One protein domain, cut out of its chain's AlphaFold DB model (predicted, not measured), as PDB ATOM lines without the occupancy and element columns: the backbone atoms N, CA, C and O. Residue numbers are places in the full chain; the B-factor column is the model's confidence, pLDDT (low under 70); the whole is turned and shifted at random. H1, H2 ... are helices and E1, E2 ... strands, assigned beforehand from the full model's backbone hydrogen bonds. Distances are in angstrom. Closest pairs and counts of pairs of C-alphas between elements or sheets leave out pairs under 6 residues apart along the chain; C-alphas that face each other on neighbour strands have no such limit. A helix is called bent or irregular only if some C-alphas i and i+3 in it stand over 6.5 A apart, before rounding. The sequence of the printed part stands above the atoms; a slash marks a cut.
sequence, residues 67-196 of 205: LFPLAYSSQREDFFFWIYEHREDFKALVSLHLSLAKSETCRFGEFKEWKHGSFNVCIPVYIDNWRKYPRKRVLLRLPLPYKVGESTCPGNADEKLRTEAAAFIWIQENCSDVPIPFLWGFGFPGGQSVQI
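This is residues 67 to 196 of the 205 residues of an uncharacterized protein of Pseudogymnoascus sp. 05NY08 (UniProt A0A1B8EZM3). A sheet of three antiparallel strands, E1, E2 and E3, has the helix H2 packed over one face, and the long helix H4 starts beside one end of E3 and slopes away from the sheet as the second arm of a V. The small hairpin of E4 and E5 lies between H2 and H4, and the other long helix, H1, runs from beyond the end of the sheet near the short H3 to the start of H2. The printed part has 130 residues, with four named helices and five named strands in the order H1 H2 E1 E2 E3 H3 H4 E4 E5; the class is mixed, helices and strands. It is compact, with a radius of gyration of the C-alphas of 15.6 A and spans of 49 by 35 by 26 A.

E1, residues 105 to 108, E2, residues 120 to 128, and E3, residues 137 to 143, form a meander, each strand the antiparallel neighbour of the one before. In the hairpin of E1 and E2, N 107 and O 126 are within hydrogen-bond range at 2.8 A; in that of E2 and E3, N 123 and O 140 are, also at 2.8 A. Residues 115 to 116 pair antiparallel with residues 121 to 122 of E2. H2, residues 87 to 97, is on one face of this sheet, making two layers, helix on sheet, at a height over the sheet of 8.0 A. It lies over E1 and E2, slantwise to the strands at 51 degrees to E1 on the local plane; its closest C-alphas to E1 are Lys 91 and Cys 106, 5.6 A. H4, residues 156 to 174, only grazes the sheet with residues 156 to 164; the closest C-alphas are Pro 143 and Ala 157, 6.2 A. H3, residues 145 to 148, touches H4, at residues 156 to 160 of H4 alone, with the C-alphas of Pro 145 and Ala 157 closest at 6.0 A. H1, residues 67 to 85, touches H3 with residues 72 to 76 alone; the closest C-alphas are Tyr 72 and Tyr 146, 6.3 A. H1 and H4 are apart. E4, residues 185 to 187, and E5, residues 193 to 195, are an antiparallel hairpin, with N 194 and O 186 at 2.8 A. The closest C-alphas of H4 and E4 are Ala 165 and Phe 186, 7.0 A, and those of H2 and E5 are His 97 and Gln 195, 5.4 A. Every O i to N i+4 pair is within hydrogen-bond range in H2 and H4, and 13 of 15 are in H1; H3 is too short for such a pair.

E2 is 25.3 A long from first to last C-alpha, and E3 19.6 A. H1 is 27.8 A long, from C-alpha 67 at (-13.174, -47.686, -0.479), with a kink of 36 degrees near residue 74; it is neither bent nor irregular, but only just: C-alphas 70 and 73 are 6.4 A apart. H4 is 26.6 A long and ends at C-alpha 174, (-18.213, -9.127, -14.612). H2 is 15.3 A long. E5 ends at C-alpha 195, (-33.065, -20.657, -19.477).

The two C-alphas farthest apart are those of Leu 67 and Arg 131, 49.0 A. The printed part has no cut. The link from E1 to E2, 11 residues, is long, and residues 173 to 178, of which 173 and 174 belong to H4, stand free. The mean pLDDT of the printed part is 92.6, and no printed residue is under 70.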
ATOM      1  N   LEU A  67     -11.841 -47.114  -0.257       87.62
ATOM      2  CA  LEU A  67     -13.174 -47.686  -0.479       87.62
ATOM      3  C   LEU A  67     -14.013 -46.848  -1.453       87.62
ATOM      4  O   LEU A  67     -14.740 -47.413  -2.270       87.62
ATOM      5  N   PHE A  68     -13.885 -45.515  -1.427       86.88
ATOM      6  CA  PHE A  68     -14.612 -44.657  -2.368       86.88
ATOM      7  C   PHE A  68     -14.100 -44.828  -3.812       86.88
ATOM      8  O   PHE A  68     -14.910 -45.159  -4.680       86.88
ATOM      9  N   PRO A  69     -12.785 -44.694  -4.104       87.12
ATOM     10  CA  PRO A  69     -12.213 -45.014  -5.413       87.12
ATOM     11  C   PRO A  69     -12.602 -46.376  -5.987       87.12
ATOM     12  O   PRO A  69     -12.827 -46.473  -7.195       87.12
ATOM     13  N   LEU A  70     -12.692 -47.399  -5.135       89.19
ATOM     14  CA  LEU A  70     -13.085 -48.751  -5.529       89.19
ATOM     15  C   LEU A  70     -14.555 -48.827  -5.958       89.19
ATOM     16  O   LEU A  70     -14.872 -49.478  -6.952       89.19
ATOM     17  N   ALA A  71     -15.450 -48.125  -5.258       88.06
ATOM     18  CA  ALA A  71     -16.871 -48.080  -5.601       88.06
ATOM     19  C   ALA A  71     -17.163 -47.263  -6.875       88.06
ATOM     20  O   ALA A  71     -18.166 -47.501  -7.549       88.06
ATOM     21  N   TYR A  72     -16.296 -46.313  -7.238       91.12
ATOM     22  CA  TYR A  72     -16.547 -45.427  -8.376       91.12
ATOM     23  C   TYR A  72     -16.665 -46.150  -9.718       91.12
ATOM     24  O   TYR A  72     -17.324 -45.625 -10.611       91.12
ATOM     25  N   SER A  73     -16.021 -47.306  -9.891       87.06
ATOM     26  CA  SER A  73     -16.041 -48.041 -11.160       87.06
ATOM     27  C   SER A  73     -17.461 -48.479 -11.531       87.06
ATOM     28  O   SER A  73     -17.950 -48.096 -12.591       87.06
ATOM     29  N   SER A  74     -18.157 -49.181 -10.631       90.25
ATOM     30  CA  SER A  74     -19.541 -49.616 -10.867       90.25
ATOM     31  C   SER A  74     -20.511 -48.436 -10.897       90.25
ATOM     32  O   SER A  74     -21.305 -48.312 -11.821       90.25
ATOM     33  N   GLN A  75     -20.381 -47.492  -9.960       93.44
ATOM     34  CA  GLN A  75     -21.252 -46.311  -9.910       93.44
ATOM     35  C   GLN A  75     -21.143 -45.442 -11.171       93.44
ATOM     36  O   GLN A  75     -22.110 -44.803 -11.589       93.44
ATOM     37  N   ARG A  76     -19.957 -45.399 -11.788       92.81
ATOM     38  CA  ARG A  76     -19.756 -44.737 -13.074       92.81
ATOM     39  C   ARG A  76     -20.498 -45.458 -14.187       92.81
ATOM     40  O   ARG A  76     -21.116 -44.774 -14.997       92.81
ATOM     41  N   GLU A  77     -20.385 -46.778 -14.266       92.06
ATOM     42  CA  GLU A  77     -21.068 -47.577 -15.287       92.06
ATOM     43  C   GLU A  77     -22.582 -47.389 -15.193       92.06
ATOM     44  O   GLU A  77     -23.194 -46.987 -16.184       92.06
ATOM     45  N   ASP A  78     -23.146 -47.529 -13.991       95.00
ATOM     46  CA  ASP A  78     -24.571 -47.322 -13.722       95.00
ATOM     47  C   ASP A  78     -25.027 -45.925 -14.166       95.00
ATOM     48  O   ASP A  78     -26.017 -45.768 -14.881       95.00
ATOM     49  N   PHE A  79     -24.267 -44.887 -13.799       95.50
ATOM     50  CA  PHE A  79     -24.619 -43.513 -14.146       95.50
ATOM     51  C   PHE A  79     -24.510 -43.235 -15.651       95.50
ATOM     52  O   PHE A  79     -25.358 -42.555 -16.224       95.50
ATOM     53  N   PHE A  80     -23.477 -43.753 -16.317       95.44
ATOM     54  CA  PHE A  80     -23.297 -43.557 -17.756       95.44
ATOM     55  C   PHE A  80     -24.355 -44.314 -18.565       95.44
ATOM     56  O   PHE A  80     -24.827 -43.794 -19.579       95.44
ATOM     57  N   PHE A  81     -24.756 -45.499 -18.103       95.94
ATOM     58  CA  PHE A  81     -25.872 -46.244 -18.670       95.94
ATOM     59  C   PHE A  81     -27.184 -45.472 -18.501       95.94
ATOM     60  O   PHE A  81     -27.869 -45.224 -19.493       95.94
ATOM     61  N   TRP A  82     -27.459 -44.960 -17.299       96.12
ATOM     62  CA  TRP A  82     -28.632 -44.126 -17.032       96.12
ATOM     63  C   TRP A  82     -28.695 -42.893 -17.949       96.12
ATOM     64  O   TRP A  82     -29.736 -42.626 -18.550       96.12
ATOM     65  N   ILE A  83     -27.578 -42.175 -18.143       96.31
ATOM     66  CA  ILE A  83     -27.521 -41.041 -19.087       96.31
ATOM     67  C   ILE A  83     -27.906 -41.489 -20.500       96.31
ATOM     68  O   ILE A  83     -28.640 -40.792 -21.202       96.31
ATOM     69  N   TYR A  84     -27.378 -42.631 -20.943       95.75
ATOM     70  CA  TYR A  84     -27.638 -43.145 -22.280       95.75
ATOM     71  C   TYR A  84     -29.107 -43.543 -22.466       95.75
ATOM     72  O   TYR A  84     -29.690 -43.244 -23.512       95.75
ATOM     73  N   GLU A  85     -29.725 -44.167 -21.465       96.44
ATOM     74  CA  GLU A  85     -31.151 -44.505 -21.477       96.44
ATOM     75  C   GLU A  85     -32.034 -43.256 -21.590       96.44
ATOM     76  O   GLU A  85     -32.943 -43.228 -22.418       96.44
ATOM     77  N   HIS A  86     -31.690 -42.184 -20.871       95.50
ATOM     78  CA  HIS A  86     -32.456 -40.930 -20.812       95.50
ATOM     79  C   HIS A  86     -32.028 -39.894 -21.868       95.50
ATOM     80  O   HIS A  86     -32.378 -38.714 -21.797       95.50
ATOM     81  N   ARG A  87     -31.259 -40.299 -22.887       96.00
ATOM     82  CA  ARG A  87     -30.728 -39.382 -23.918       96.00
ATOM     83  C   ARG A  87     -31.812 -38.593 -24.660       96.00
ATOM     84  O   ARG A  87     -31.562 -37.464 -25.078       96.00
ATOM     85  N   GLU A  88     -33.000 -39.169 -24.843       95.75
ATOM     86  CA  GLU A  88     -34.117 -38.489 -25.507       95.75
ATOM     87  C   GLU A  88     -34.718 -37.393 -24.618       95.75
ATOM     88  O   GLU A  88     -35.016 -36.306 -25.118       95.75
ATOM     89  N   ASP A  89     -34.767 -37.606 -23.301       94.06
ATOM     90  CA  ASP A  89     -35.187 -36.587 -22.336       94.06
ATOM     91  C   ASP A  89     -34.196 -35.421 -22.314       94.06
ATOM     92  O   ASP A  89     -34.586 -34.254 -22.385       94.06
ATOM     93  N   PHE A  90     -32.891 -35.718 -22.324       94.19
ATOM     94  CA  PHE A  90     -31.861 -34.685 -22.436       94.19
ATOM     95  C   PHE A  90     -31.955 -33.909 -23.752       94.19
ATOM     96  O   PHE A  90     -31.790 -32.689 -23.755       94.19
ATOM     97  N   LYS A  91     -32.243 -34.578 -24.873       95.31
ATOM     98  CA  LYS A  91     -32.478 -33.904 -26.158       95.31
ATOM     99  C   LYS A  91     -33.689 -32.977 -26.088       95.31
ATOM    100  O   LYS A  91     -33.605 -31.859 -26.590       95.31
ATOM    101  N   ALA A  92     -34.789 -33.411 -25.472       93.19
ATOM    102  CA  ALA A  92     -35.979 -32.583 -25.290       93.19
ATOM    103  C   ALA A  92     -35.685 -31.358 -24.412       93.19
ATOM    104  O   ALA A  92     -36.038 -30.236 -24.782       93.19
ATOM    105  N   LEU A  93     -34.962 -31.554 -23.307       92.44
ATOM    106  CA  LEU A  93     -34.536 -30.481 -22.412       92.44
ATOM    107  C   LEU A  93     -33.633 -29.476 -23.138       92.44
ATOM    108  O   LEU A  93     -33.892 -28.276 -23.106       92.44
ATOM    109  N   VAL A  94     -32.617 -29.939 -23.869       93.81
ATOM    110  CA  VAL A  94     -31.738 -29.048 -24.644       93.81
ATOM    111  C   VAL A  94     -32.522 -28.287 -25.716       93.81
ATOM    112  O   VAL A  94     -32.327 -27.081 -25.860       93.81
ATOM    113  N   SER A  95     -33.448 -28.943 -26.425       93.88
ATOM    114  CA  SER A  95     -34.315 -28.275 -27.406       93.88
ATOM    115  C   SER A  95     -35.131 -27.142 -26.782       93.88
ATOM    116  O   SER A  95     -35.253 -26.075 -27.386       93.88
ATOM    117  N   LEU A  96     -35.656 -27.358 -25.570       91.12
ATOM    118  CA  LEU A  96     -36.406 -26.357 -24.816       91.12
ATOM    119  C   LEU A  96     -35.517 -25.164 -24.436       91.12
ATOM    120  O   LEU A  96     -35.840 -24.030 -24.786       91.12
ATOM    121  N   HIS A  97     -34.371 -25.420 -23.797       90.25
ATOM    122  CA  HIS A  97     -33.435 -24.378 -23.354       90.25
ATOM    123  C   HIS A  97     -32.869 -23.536 -24.506       90.25
ATOM    124  O   HIS A  97     -32.590 -22.350 -24.332       90.25
ATOM    125  N   LEU A  98     -32.684 -24.136 -25.683       91.50
ATOM    126  CA  LEU A  98     -32.213 -23.431 -26.876       91.50
ATOM    127  C   LEU A  98     -33.346 -22.799 -27.694       91.50
ATOM    128  O   LEU A  98     -33.060 -22.086 -28.658       91.50
ATOM    129  N   SER A  99     -34.604 -23.040 -27.310       92.19
ATOM    130  CA  SER A  99     -35.805 -22.589 -28.020       92.19
ATOM    131  C   SER A  99     -35.779 -22.970 -29.508       92.19
ATOM    132  O   SER A  99     -36.008 -22.130 -30.380       92.19
ATOM    133  N   LEU A 100     -35.446 -24.233 -29.796       92.94
ATOM    134  CA  LEU A 100     -35.275 -24.720 -31.166       92.94
ATOM    135  C   LEU A 100     -36.586 -24.713 -31.957       92.94
ATOM    136  O   LEU A 100     -37.661 -25.039 -31.447       92.94
ATOM    137  N   ALA A 101     -36.489 -24.380 -33.242       92.94
ATOM    138  CA  ALA A 101     -37.607 -24.494 -34.169       92.94
ATOM    139  C   ALA A 101     -37.897 -25.965 -34.507       92.94
ATOM    140  O   ALA A 101     -37.018 -26.815 -34.456       92.94
ATOM    141  N   LYS A 102     -39.112 -26.268 -34.986       90.38
ATOM    142  CA  LYS A 102     -39.499 -27.636 -35.397       90.38
ATOM    143  C   LYS A 102     -38.588 -28.260 -36.467       90.38
ATOM    144  O   LYS A 102     -38.550 -29.476 -36.590       90.38
ATOM    145  N   SER A 103     -37.903 -27.440 -37.267       92.94
ATOM    146  CA  SER A 103     -36.956 -27.900 -38.294       92.94
ATOM    147  C   SER A 103     -35.535 -28.140 -37.770       92.94
ATOM    148  O   SER A 103     -34.683 -28.586 -38.534       92.94
ATOM    149  N   GLU A 104     -35.256 -27.762 -36.523       95.31
ATOM    150  CA  GLU A 104     -33.956 -27.891 -35.869       95.31
ATOM    151  C   GLU A 104     -34.009 -29.083 -34.916       95.31
ATOM    152  O   GLU A 104     -34.871 -29.152 -34.040       95.31
ATOM    153  N   THR A 105     -33.106 -30.046 -35.092       93.38
ATOM    154  CA  THR A 105     -33.150 -31.305 -34.338       93.38
ATOM    155  C   THR A 105     -31.896 -31.495 -33.504       93.38
ATOM    156  O   THR A 105     -30.777 -31.359 -33.997       93.38
ATOM    157  N   CYS A 106     -32.084 -31.849 -32.232       95.44
ATOM    158  CA  CYS A 106     -30.996 -32.247 -31.349       95.44
ATOM    159  C   CYS A 106     -30.484 -33.643 -31.716       95.44
ATOM    160  O   CYS A 106     -31.251 -34.604 -31.793       95.44
ATOM    161  N   ARG A 107     -29.167 -33.782 -31.826       95.12
ATOM    162  CA  ARG A 107     -28.459 -35.052 -31.942       95.12
ATOM    163  C   ARG A 107     -27.482 -35.190 -30.781       95.12
ATOM    164  O   ARG A 107     -26.550 -34.401 -30.627       95.12
ATOM    165  N   PHE A 108     -27.711 -36.206 -29.958       96.31
ATOM    166  CA  PHE A 108     -26.854 -36.528 -28.823       96.31
ATOM    167  C   PHE A 108     -25.536 -37.132 -29.316       96.31
ATOM    168  O   PHE A 108     -25.538 -37.936 -30.250       96.31
ATOM    169  N   GLY A 109     -24.416 -36.727 -28.725       96.12
ATOM    170  CA  GLY A 109     -23.101 -37.257 -29.067       96.12
ATOM    171  C   GLY A 109     -22.965 -38.733 -28.710       96.12
ATOM    172  O   GLY A 109     -23.509 -39.196 -27.705       96.12
ATOM    173  N   GLU A 110     -22.201 -39.463 -29.518       94.88
ATOM    174  CA  GLU A 110     -21.895 -40.865 -29.249       94.88
ATOM    175  C   GLU A 110     -21.029 -41.004 -27.994       94.88
ATOM    176  O   GLU A 110     -20.260 -40.106 -27.650       94.88
ATOM    177  N   PHE A 111     -21.088 -42.166 -27.343       92.94
ATOM    178  CA  PHE A 111     -20.360 -42.441 -26.102       92.94
ATOM    179  C   PHE A 111     -18.855 -42.121 -26.189       92.94
ATOM    180  O   PHE A 111     -18.276 -41.547 -25.270       92.94
ATOM    181  N   LYS A 112     -18.226 -42.407 -27.338       94.94
ATOM    182  CA  LYS A 112     -16.806 -42.109 -27.613       94.94
ATOM    183  C   LYS A 112     -16.467 -40.613 -27.603       94.94
ATOM    184  O   LYS A 112     -15.308 -40.229 -27.456       94.94
ATOM    185  N   GLU A 113     -17.467 -39.760 -27.816       96.38
ATOM    186  CA  GLU A 113     -17.320 -38.308 -27.847       96.38
ATOM    187  C   GLU A 113     -17.458 -37.678 -26.458       96.38
ATOM    188  O   GLU A 113     -17.082 -36.516 -26.282       96.38
ATOM    189  N   TRP A 114     -17.979 -38.421 -25.477       96.12
ATOM    190  CA  TRP A 114     -18.185 -37.917 -24.128       96.12
ATOM    191  C   TRP A 114     -16.832 -37.662 -23.472       96.12
ATOM    192  O   TRP A 114     -15.917 -38.488 -23.509       96.12
ATOM    193  N   LYS A 115     -16.694 -36.487 -22.865       93.94
ATOM    194  CA  LYS A 115     -15.490 -36.094 -22.133       93.94
ATOM    195  C   LYS A 115     -15.834 -36.036 -20.666       93.94
ATOM    196  O   LYS A 115     -16.811 -35.402 -20.304       93.94
ATOM    197  N   HIS A 116     -15.044 -36.663 -19.813       90.25
ATOM    198  CA  HIS A 116     -15.254 -36.577 -18.377       90.25
ATOM    199  C   HIS A 116     -13.992 -36.058 -17.699       90.25
ATOM    200  O   HIS A 116     -12.876 -36.401 -18.086       90.25
ATOM    201  N   GLY A 117     -14.188 -35.198 -16.707       87.81
ATOM    202  CA  GLY A 117     -13.157 -34.819 -15.752       87.81
ATOM    203  C   GLY A 117     -13.350 -35.571 -14.441       87.81
ATOM    204  O   GLY A 117     -14.020 -36.603 -14.387       87.81
ATOM    205  N   SER A 118     -12.804 -35.015 -13.362       88.88
ATOM    206  CA  SER A 118     -12.944 -35.599 -12.025       88.88
ATOM    207  C   SER A 118     -14.362 -35.509 -11.469       88.88
ATOM    208  O   SER A 118     -14.757 -36.398 -10.730       88.88
ATOM    209  N   PHE A 119     -15.122 -34.463 -11.815       93.50
ATOM    210  CA  PHE A 119     -16.416 -34.166 -11.180       93.50
ATOM    211  C   PHE A 119     -17.578 -33.957 -12.149       93.50
ATOM    212  O   PHE A 119     -18.705 -33.791 -11.697       93.50
ATOM    213  N   ASN A 120     -17.314 -33.925 -13.455       95.50
ATOM    214  CA  ASN A 120     -18.327 -33.659 -14.469       95.50
ATOM    215  C   ASN A 120     -18.107 -34.558 -15.688       95.50
ATOM    216  O   ASN A 120     -16.962 -34.793 -16.086       95.50
ATOM    217  N   VAL A 121     -19.196 -34.983 -16.320       96.06
ATOM    218  CA  VAL A 121     -19.207 -35.490 -17.696       96.06
ATOM    219  C   VAL A 121     -19.794 -34.420 -18.614       96.06
ATOM    220  O   VAL A 121     -20.731 -33.711 -18.263       96.06
ATOM    221  N   CYS A 122     -19.187 -34.257 -19.780       96.94
ATOM    222  CA  CYS A 122     -19.533 -33.300 -20.816       96.94
ATOM    223  C   CYS A 122     -19.909 -34.075 -22.075       96.94
ATOM    224  O   CYS A 122     -19.084 -34.801 -22.641       96.94
ATOM    225  N   ILE A 123     -21.141 -33.886 -22.523       97.56
ATOM    226  CA  ILE A 123     -21.717 -34.593 -23.657       97.56
ATOM    227  C   ILE A 123     -21.979 -33.575 -24.763       97.56
ATOM    228  O   ILE A 123     -22.722 -32.614 -24.546       97.56
ATOM    229  N   PRO A 124     -21.360 -33.728 -25.944       97.25
ATOM    230  CA  PRO A 124     -21.675 -32.855 -27.058       97.25
ATOM    231  C   PRO A 124     -23.100 -33.111 -27.540       97.25
ATOM    232  O   PRO A 124     -23.487 -34.252 -27.776       97.25
ATOM    233  N   VAL A 125     -23.865 -32.036 -27.717       97.19
ATOM    234  CA  VAL A 125     -25.183 -32.069 -28.353       97.19
ATOM    235  C   VAL A 125     -25.122 -31.193 -29.594       97.19
ATOM    236  O   VAL A 125     -24.835 -29.994 -29.535       97.19
ATOM    237  N   TYR A 126     -25.332 -31.829 -30.737       96.81
ATOM    238  CA  TYR A 126     -25.306 -31.204 -32.048       96.81
ATOM    239  C   TYR A 126     -26.716 -30.774 -32.429       96.81
ATOM    240  O   TYR A 126     -27.666 -31.501 -32.156       96.81
ATOM    241  N   ILE A 127     -26.851 -29.606 -33.051       96.44
ATOM    242  CA  ILE A 127     -28.141 -29.118 -33.539       96.44
ATOM    243  C   ILE A 127     -28.092 -29.098 -35.062       96.44
ATOM    244  O   ILE A 127     -27.374 -28.290 -35.661       96.44
ATOM    245  N   ASP A 128     -28.839 -29.996 -35.691       94.44
ATOM    246  CA  ASP A 128     -28.933 -30.035 -37.143       94.44
ATOM    247  C   ASP A 128     -29.806 -28.869 -37.625       94.44
ATOM    248  O   ASP A 128     -30.830 -28.542 -37.023       94.44
ATOM    249  N   ASN A 129     -29.384 -28.214 -38.711       93.06
ATOM    250  CA  ASN A 129     -30.038 -27.033 -39.292       93.06
ATOM    251  C   ASN A 129     -30.164 -25.816 -38.356       93.06
ATOM    252  O   ASN A 129     -31.047 -24.986 -38.568       93.06
ATOM    253  N   TRP A 130     -29.274 -25.673 -37.363       93.88
ATOM    254  CA  TRP A 130     -29.330 -24.556 -36.413       93.88
ATOM    255  C   TRP A 130     -29.138 -23.200 -37.098       93.88
ATOM    256  O   TRP A 130     -28.021 -22.811 -37.449       93.88
ATOM    257  N   ARG A 131     -30.230 -22.452 -37.271       90.00
ATOM    258  CA  ARG A 131     -30.240 -21.182 -38.008       90.00
ATOM    259  C   ARG A 131     -29.500 -20.090 -37.251       90.00
ATOM    260  O   ARG A 131     -28.779 -19.305 -37.858       90.00
ATOM    261  N   LYS A 132     -29.676 -20.052 -35.926       89.06
ATOM    262  CA  LYS A 132     -29.084 -19.024 -35.059       89.06
ATOM    263  C   LYS A 132     -27.565 -19.175 -34.940       89.06
ATOM    264  O   LYS A 132     -26.863 -18.171 -34.906       89.06
ATOM    265  N   TYR A 133     -27.061 -20.413 -34.914       90.31
ATOM    266  CA  TYR A 133     -25.630 -20.704 -34.779       90.31
ATOM    267  C   TYR A 133     -25.185 -21.858 -35.696       90.31
ATOM    268  O   TYR A 133     -24.942 -22.976 -35.227       90.31
ATOM    269  N   PRO A 134     -25.034 -21.608 -37.011       89.25
ATOM    270  CA  PRO A 134     -24.666 -22.645 -37.969       89.25
ATOM    271  C   PRO A 134     -23.338 -23.323 -37.613       89.25
ATOM    272  O   PRO A 134     -22.357 -22.658 -37.274       89.25
ATOM    273  N   ARG A 135     -23.292 -24.658 -37.729       86.44
ATOM    274  CA  ARG A 135     -22.108 -25.504 -37.452       86.44
ATOM    275  C   ARG A 135     -21.577 -25.433 -36.010       86.44
ATOM    276  O   ARG A 135     -20.470 -25.901 -35.746       86.44
ATOM    277  N   LYS A 136     -22.329 -24.852 -35.073       91.44
ATOM    278  CA  LYS A 136     -22.005 -24.885 -33.641       91.44
ATOM    279  C   LYS A 136     -22.685 -26.076 -32.966       91.44
ATOM    280  O   LYS A 136     -23.584 -26.708 -33.512       91.44
ATOM    281  N   ARG A 137     -22.219 -26.382 -31.759       94.06
ATOM    282  CA  ARG A 137     -22.778 -27.399 -30.862       94.06
ATOM    283  C   ARG A 137     -22.814 -26.841 -29.449       94.06
ATOM    284  O   ARG A 137     -22.066 -25.909 -29.149       94.06
ATOM    285  N   VAL A 138     -23.615 -27.449 -28.588       95.94
ATOM    286  CA  VAL A 138     -23.587 -27.176 -27.148       95.94
ATOM    287  C   VAL A 138     -22.972 -28.352 -26.398       95.94
ATOM    288  O   VAL A 138     -22.806 -29.446 -26.945       95.94
ATOM    289  N   LEU A 139     -22.582 -28.111 -25.149       96.38
ATOM    290  CA  LEU A 139     -22.118 -29.148 -24.235       96.38
ATOM    291  C   LEU A 139     -23.130 -29.272 -23.103       96.38
ATOM    292  O   LEU A 139     -23.332 -28.320 -22.353       96.38
ATOM    293  N   LEU A 140     -23.724 -30.451 -22.963       96.38
ATOM    294  CA  LEU A 140     -24.460 -30.823 -21.766       96.38
ATOM    295  C   LEU A 140     -23.441 -31.241 -20.703       96.38
ATOM    296  O   LEU A 140     -22.697 -32.201 -20.904       96.38
ATOM    297  N   ARG A 141     -23.373 -30.501 -19.596       96.38
ATOM    298  CA  ARG A 141     -22.498 -30.813 -18.460       96.38
ATOM    299  C   ARG A 141     -23.340 -31.388 -17.335       96.38
ATOM    300  O   ARG A 141     -24.297 -30.750 -16.914       96.38
ATOM    301  N   LEU A 142     -22.970 -32.572 -16.866       96.00
ATOM    302  CA  LEU A 142     -23.632 -33.250 -15.758       96.00
ATOM    303  C   LEU A 142     -22.611 -33.488 -14.640       96.00
ATOM    304  O   LEU A 142     -21.523 -34.004 -14.936       96.00
ATOM    305  N   PRO A 143     -22.930 -33.154 -13.376       96.19
ATOM    306  CA  PRO A 143     -22.101 -33.549 -12.247       96.19
ATOM    307  C   PRO A 143     -22.048 -35.075 -12.148       96.19
ATOM    308  O   PRO A 143     -22.982 -35.765 -12.544       96.19
ATOM    309  N   LEU A 144     -20.938 -35.606 -11.636       95.88
ATOM    310  CA  LEU A 144     -20.761 -37.033 -11.363       95.88
ATOM    311  C   LEU A 144     -21.207 -37.318  -9.915       95.88
ATOM    312  O   LEU A 144     -20.435 -37.019  -9.000       95.88
ATOM    313  N   PRO A 145     -22.401 -37.898  -9.670       94.25
ATOM    314  CA  PRO A 145     -22.978 -38.005  -8.322       94.25
ATOM    315  C   PRO A 145     -22.085 -38.790  -7.353       94.25
ATOM    316  O   PRO A 145     -21.889 -38.406  -6.201       94.25
ATOM    317  N   TYR A 146     -21.439 -39.842  -7.863       93.25
ATOM    318  CA  TYR A 146     -20.499 -40.672  -7.111       93.25
ATOM    319  C   TYR A 146     -19.211 -39.941  -6.702       93.25
ATOM    320  O   TYR A 146     -18.551 -40.342  -5.751       93.25
ATOM    321  N   LYS A 147     -18.849 -38.844  -7.378       93.69
ATOM    322  CA  LYS A 147     -17.669 -38.024  -7.046       93.69
ATOM    323  C   LYS A 147     -17.969 -36.891  -6.077       93.69
ATOM    324  O   LYS A 147     -17.043 -36.374  -5.465       93.69
ATOM    325  N   VAL A 148     -19.236 -36.503  -5.955       93.69
ATOM    326  CA  VAL A 148     -19.685 -35.461  -5.021       93.69
ATOM    327  C   VAL A 148     -20.286 -36.042  -3.744       93.69
ATOM    328  O   VAL A 148     -20.684 -35.289  -2.866       93.69
ATOM    329  N   GLY A 149     -20.346 -37.370  -3.621       92.69
ATOM    330  CA  GLY A 149     -20.896 -38.033  -2.440       92.69
ATOM    331  C   GLY A 149     -22.413 -37.889  -2.318       92.69
ATOM    332  O   GLY A 149     -22.918 -37.881  -1.201       92.69
ATOM    333  N   GLU A 150     -23.135 -37.789  -3.440       94.12
ATOM    334  CA  GLU A 150     -24.596 -37.597  -3.458       94.12
ATOM    335  C   GLU A 150     -25.344 -38.687  -2.674       94.12
ATOM    336  O   GLU A 150     -26.308 -38.407  -1.972       94.12
ATOM    337  N   SER A 151     -24.872 -39.935  -2.734       91.06
ATOM    338  CA  SER A 151     -25.477 -41.050  -1.995       91.06
ATOM    339  C   SER A 151     -25.287 -40.955  -0.478       91.06
ATOM    340  O   SER A 151     -26.072 -41.529   0.271       91.06
ATOM    341  N   THR A 152     -24.239 -40.269  -0.017       91.81
ATOM    342  CA  THR A 152     -23.941 -40.079   1.410       91.81
ATOM    343  C   THR A 152     -24.583 -38.801   1.940       91.81
ATOM    344  O   THR A 152     -25.075 -38.776   3.066       91.81
ATOM    345  N   CYS A 153     -24.598 -37.747   1.125       93.81
ATOM    346  CA  CYS A 153     -25.166 -36.445   1.445       93.81
ATOM    347  C   CYS A 153     -26.024 -35.968   0.260       93.81
ATOM    348  O   CYS A 153     -25.498 -35.306  -0.641       93.81
ATOM    349  N   PRO A 154     -27.327 -36.309   0.249       94.31
ATOM    350  CA  PRO A 154     -28.239 -35.881  -0.805       94.31
ATOM    351  C   PRO A 154     -28.278 -34.356  -0.946       94.31
ATOM    352  O   PRO A 154     -28.357 -33.636   0.051       94.31
ATOM    353  N   GLY A 155     -28.240 -33.869  -2.185       93.44
ATOM    354  CA  GLY A 155     -28.199 -32.447  -2.527       93.44
ATOM    355  C   GLY A 155     -26.798 -31.897  -2.821       93.44
ATOM    356  O   GLY A 155     -26.686 -30.746  -3.249       93.44
ATOM    357  N   ASN A 156     -25.733 -32.690  -2.667       95.31
ATOM    358  CA  ASN A 156     -24.372 -32.275  -3.025       95.31
ATOM    359  C   ASN A 156     -24.219 -32.002  -4.530       95.31
ATOM    360  O   ASN A 156     -23.513 -31.071  -4.927       95.31
ATOM    361  N   ALA A 157     -24.879 -32.788  -5.380       94.31
ATOM    362  CA  ALA A 157     -24.906 -32.568  -6.821       94.31
ATOM    363  C   ALA A 157     -25.599 -31.243  -7.173       94.31
ATOM    364  O   ALA A 157     -25.086 -30.486  -8.001       94.31
ATOM    365  N   ASP A 158     -26.709 -30.934  -6.501       93.81
ATOM    366  CA  ASP A 158     -27.450 -29.688  -6.695       93.81
ATOM    367  C   ASP A 158     -26.656 -28.477  -6.198       93.81
ATOM    368  O   ASP A 158     -26.606 -27.450  -6.875       93.81
ATOM    369  N   GLU A 159     -25.996 -28.592  -5.045       95.00
ATOM    370  CA  GLU A 159     -25.147 -27.533  -4.493       95.00
ATOM    371  C   GLU A 159     -23.955 -27.233  -5.402       95.00
ATOM    372  O   GLU A 159     -23.660 -26.072  -5.710       95.00
ATOM    373  N   LYS A 160     -23.317 -28.287  -5.919       94.31
ATOM    374  CA  LYS A 160     -22.279 -28.154  -6.938       94.31
ATOM    375  C   LYS A 160     -22.811 -27.448  -8.181       94.31
ATOM    376  O   LYS A 160     -22.160 -26.526  -8.671       94.31
ATOM    377  N   LEU A 161     -23.967 -27.868  -8.696       94.38
ATOM    378  CA  LEU A 161     -24.547 -27.283  -9.902       94.38
ATOM    379  C   LEU A 161     -24.889 -25.802  -9.703       94.38
ATOM    380  O   LEU A 161     -24.546 -24.990 -10.560       94.38
ATOM    381  N   ARG A 162     -25.503 -25.437  -8.568       94.12
ATOM    382  CA  ARG A 162     -25.781 -24.039  -8.200       94.12
ATOM    383  C   ARG A 162     -24.507 -23.207  -8.175       94.12
ATOM    384  O   ARG A 162     -24.476 -22.130  -8.763       94.12
ATOM    385  N   THR A 163     -23.458 -23.722  -7.539       95.94
ATOM    386  CA  THR A 163     -22.170 -23.029  -7.429       95.94
ATOM    387  C   THR A 163     -21.511 -22.838  -8.796       95.94
ATOM    388  O   THR A 163     -21.040 -21.746  -9.106       95.94
ATOM    389  N   GLU A 164     -21.510 -23.870  -9.649       94.56
ATOM    390  CA  GLU A 164     -20.984 -23.758 -11.014       94.56
ATOM    391  C   GLU A 164     -21.790 -22.753 -11.847       94.56
ATOM    392  O   GLU A 164     -21.198 -21.893 -12.497       94.56
ATOM    393  N   ALA A 165     -23.124 -22.814 -11.804       94.19
ATOM    394  CA  ALA A 165     -23.986 -21.881 -12.525       94.19
ATOM    395  C   ALA A 165     -23.759 -20.432 -12.070       94.19
ATOM    396  O   ALA A 165     -23.575 -19.553 -12.911       94.19
ATOM    397  N   ALA A 166     -23.698 -20.194 -10.756       94.38
ATOM    398  CA  ALA A 166     -23.415 -18.879 -10.190       94.38
ATOM    399  C   ALA A 166     -22.046 -18.345 -10.639       94.38
ATOM    400  O   ALA A 166     -21.942 -17.185 -11.029       94.38
ATOM    401  N   ALA A 167     -21.012 -19.194 -10.655       94.81
ATOM    402  CA  ALA A 167     -19.685 -18.808 -11.128       94.81
ATOM    403  C   ALA A 167     -19.681 -18.448 -12.623       94.81
ATOM    404  O   ALA A 167     -19.105 -17.430 -13.002       94.81
ATOM    405  N   PHE A 168     -20.347 -19.241 -13.472       92.94
ATOM    406  CA  PHE A 168     -20.476 -18.931 -14.899       92.94
ATOM    407  C   PHE A 168     -21.189 -17.594 -15.122       92.94
ATOM    408  O   PHE A 168     -20.664 -16.758 -15.852       92.94
ATOM    409  N   ILE A 169     -22.334 -17.374 -14.468       92.56
ATOM    410  CA  ILE A 169     -23.099 -16.122 -14.568       92.56
ATOM    411  C   ILE A 169     -22.236 -14.941 -14.126       92.56
ATOM    412  O   ILE A 169     -22.099 -13.969 -14.866       92.56
ATOM    413  N   TRP A 170     -21.580 -15.056 -12.969       94.38
ATOM    414  CA  TRP A 170     -20.735 -13.992 -12.441       94.38
ATOM    415  C   TRP A 170     -19.611 -13.612 -13.406       94.38
ATOM    416  O   TRP A 170     -19.405 -12.429 -13.668       94.38
ATOM    417  N   ILE A 171     -18.903 -14.595 -13.971       93.56
ATOM    418  CA  ILE A 171     -17.825 -14.334 -14.935       93.56
ATOM    419  C   ILE A 171     -18.391 -13.703 -16.213       93.56
ATOM    420  O   ILE A 171     -17.808 -12.748 -16.716       93.56
ATOM    421  N   GLN A 172     -19.534 -14.182 -16.717       90.19
ATOM    422  CA  GLN A 172     -20.171 -13.597 -17.900       90.19
ATOM    423  C   GLN A 172     -20.552 -12.125 -17.681       90.19
ATOM    424  O   GLN A 172     -20.381 -11.316 -18.586       90.19
ATOM    425  N   GLU A 173     -21.043 -11.772 -16.495       90.75
ATOM    426  CA  GLU A 173     -21.486 -10.411 -16.171       90.75
ATOM    427  C   GLU A 173     -20.332  -9.459 -15.830       90.75
ATOM    428  O   GLU A 173     -20.414  -8.269 -16.131       90.75
ATOM    429  N   ASN A 174     -19.256  -9.965 -15.218       94.94
ATOM    430  CA  ASN A 174     -18.213  -9.127 -14.612       94.94
ATOM    431  C   ASN A 174     -16.848  -9.208 -15.312       94.94
ATOM    432  O   ASN A 174     -15.950  -8.436 -14.979       94.94
ATOM    433  N   CYS A 175     -16.643 -10.140 -16.246       92.81
ATOM    434  CA  CYS A 175     -15.337 -10.392 -16.860       92.81
ATOM    435  C   CYS A 175     -15.444 -10.528 -18.387       92.81
ATOM    436  O   CYS A 175     -15.196 -11.602 -18.937       92.81
ATOM    437  N   SER A 176     -15.770  -9.431 -19.082       89.06
ATOM    438  CA  SER A 176     -15.942  -9.402 -20.549       89.06
ATOM    439  C   SER A 176     -14.731  -9.901 -21.341       89.06
ATOM    440  O   SER A 176     -14.891 -10.436 -22.435       89.06
ATOM    441  N   ASP A 177     -13.533  -9.740 -20.783       93.38
ATOM    442  CA  ASP A 177     -12.274 -10.017 -21.478       93.38
ATOM    443  C   ASP A 177     -11.817 -11.474 -21.310       93.38
ATOM    444  O   ASP A 177     -10.861 -11.910 -21.953       93.38
ATOM    445  N   VAL A 178     -12.489 -12.249 -20.450       92.06
ATOM    446  CA  VAL A 178     -12.166 -13.659 -20.222       92.06
ATOM    447  C   VAL A 178     -12.992 -14.517 -21.183       92.06
ATOM    448  O   VAL A 178     -14.215 -14.595 -21.045       92.06
ATOM    449  N   PRO A 179     -12.361 -15.218 -22.142       91.00
ATOM    450  CA  PRO A 179     -13.094 -16.043 -23.089       91.00
ATOM    451  C   PRO A 179     -13.597 -17.318 -22.402       91.00
ATOM    452  O   PRO A 179     -12.874 -18.311 -22.290       91.00
ATOM    453  N   ILE A 180     -14.858 -17.308 -21.970       91.31
ATOM    454  CA  ILE A 180     -15.551 -18.486 -21.438       91.31
ATOM    455  C   ILE A 180     -16.687 -18.951 -22.360       91.31
ATOM    456  O   ILE A 180     -17.258 -18.153 -23.106       91.31
ATOM    457  N   PRO A 181     -17.052 -20.247 -22.335       89.50
ATOM    458  CA  PRO A 181     -18.251 -20.725 -23.014       89.50
ATOM    459  C   PRO A 181     -19.520 -20.042 -22.490       89.50
ATOM    460  O   PRO A 181     -19.649 -19.800 -21.292       89.50
ATOM    461  N   PHE A 182     -20.493 -19.811 -23.375       88.75
ATOM    462  CA  PHE A 182     -21.802 -19.296 -22.975       88.75
ATOM    463  C   PHE A 182     -22.595 -20.334 -22.177       88.75
ATOM    464  O   PHE A 182     -22.793 -21.462 -22.646       88.75
ATOM    465  N   LEU A 183     -23.102 -19.933 -21.009       92.31
ATOM    466  CA  LEU A 183     -24.091 -20.707 -20.271       92.31
ATOM    467  C   LEU A 183     -25.484 -20.454 -20.865       92.31
ATOM    468  O   LEU A 183     -26.022 -19.356 -20.776       92.31
ATOM    469  N   TRP A 184     -26.062 -21.480 -21.489       91.50
ATOM    470  CA  TRP A 184     -27.405 -21.423 -22.094       91.50
ATOM    471  C   TRP A 184     -28.526 -21.607 -21.069       91.50
ATOM    472  O   TRP A 184     -29.656 -21.157 -21.256       91.50
ATOM    473  N   GLY A 185     -28.219 -22.312 -19.989       92.81
ATOM    474  CA  GLY A 185     -29.160 -22.657 -18.946       92.81
ATOM    475  C   GLY A 185     -28.635 -23.782 -18.075       92.81
ATOM    476  O   GLY A 185     -27.592 -24.376 -18.356       92.81
ATOM    477  N   PHE A 186     -29.377 -24.057 -17.016       94.06
ATOM    478  CA  PHE A 186     -29.119 -25.137 -16.072       94.06
ATOM    479  C   PHE A 186     -30.452 -25.687 -15.562       94.06
ATOM    480  O   PHE A 186     -31.482 -25.016 -15.650       94.06
ATOM    481  N   GLY A 187     -30.445 -26.907 -15.036       91.31
ATOM    482  CA  GLY A 187     -31.644 -27.533 -14.495       91.31
ATOM    483  C   GLY A 187     -31.317 -28.600 -13.466       91.31
ATOM    484  O   GLY A 187     -30.230 -29.170 -13.481       91.31
ATOM    485  N   PHE A 188     -32.272 -28.839 -12.578       89.31
ATOM    486  CA  PHE A 188     -32.167 -29.749 -11.448       89.31
ATOM    487  C   PHE A 188     -33.060 -30.975 -11.650       89.31
ATOM    488  O   PHE A 188     -34.053 -30.913 -12.394       89.31
ATOM    489  N   PRO A 189     -32.765 -32.084 -10.953       78.19
ATOM    490  CA  PRO A 189     -33.730 -33.161 -10.781       78.19
ATOM    491  C   PRO A 189     -35.084 -32.602 -10.298       78.19
ATOM    492  O   PRO A 189     -35.141 -31.697  -9.470       78.19
ATOM    493  N   GLY A 190     -36.193 -33.105 -10.848       76.06
ATOM    494  CA  GLY A 190     -37.541 -32.603 -10.528       76.06
ATOM    495  C   GLY A 190     -38.067 -31.491 -11.446       76.06
ATOM    496  O   GLY A 190     -39.136 -30.946 -11.190       76.06
ATOM    497  N   GLY A 191     -37.356 -31.171 -12.532       76.94
ATOM    498  CA  GLY A 191     -37.881 -30.359 -13.641       76.94
ATOM    499  C   GLY A 191     -37.708 -28.846 -13.488       76.94
ATOM    500  O   GLY A 191     -38.045 -28.097 -14.405       76.94
ATOM    501  N   GLN A 192     -37.142 -28.382 -12.372       83.81
ATOM    502  CA  GLN A 192     -36.755 -26.982 -12.219       83.81
ATOM    503  C   GLN A 192     -35.620 -26.673 -13.193       83.81
ATOM    504  O   GLN A 192     -34.552 -27.278 -13.127       83.81
ATOM    505  N   SER A 193     -35.844 -25.734 -14.104       86.00
ATOM    506  CA  SER A 193     -34.855 -25.344 -15.103       86.00
ATOM    507  C   SER A 193     -34.902 -23.847 -15.362       86.00
ATOM    508  O   SER A 193     -35.959 -23.219 -15.307       86.00
ATOM    509  N   VAL A 194     -33.732 -23.270 -15.617       85.88
ATOM    510  CA  VAL A 194     -33.562 -21.853 -15.927       85.88
ATOM    511  C   VAL A 194     -32.920 -21.746 -17.299       85.88
ATOM    512  O   VAL A 194     -31.795 -22.201 -17.521       85.88
ATOM    513  N   GLN A 195     -33.642 -21.135 -18.232       86.38
ATOM    514  CA  GLN A 195     -33.065 -20.657 -19.477       86.38
ATOM    515  C   GLN A 195     -32.412 -19.308 -19.201       86.38
ATOM    516  O   GLN A 195     -33.068 -18.391 -18.709       86.38
ATOM    517  N   ILE A 196     -31.129 -19.185 -19.526       80.25
ATOM    518  CA  ILE A 196     -30.454 -17.897 -19.454       80.25
ATOM    519  C   ILE A 196     -30.686 -17.229 -20.806       80.25
ATOM    520  O   ILE A 196     -30.174 -17.719 -21.822       80.25
TER     521      ILE A 196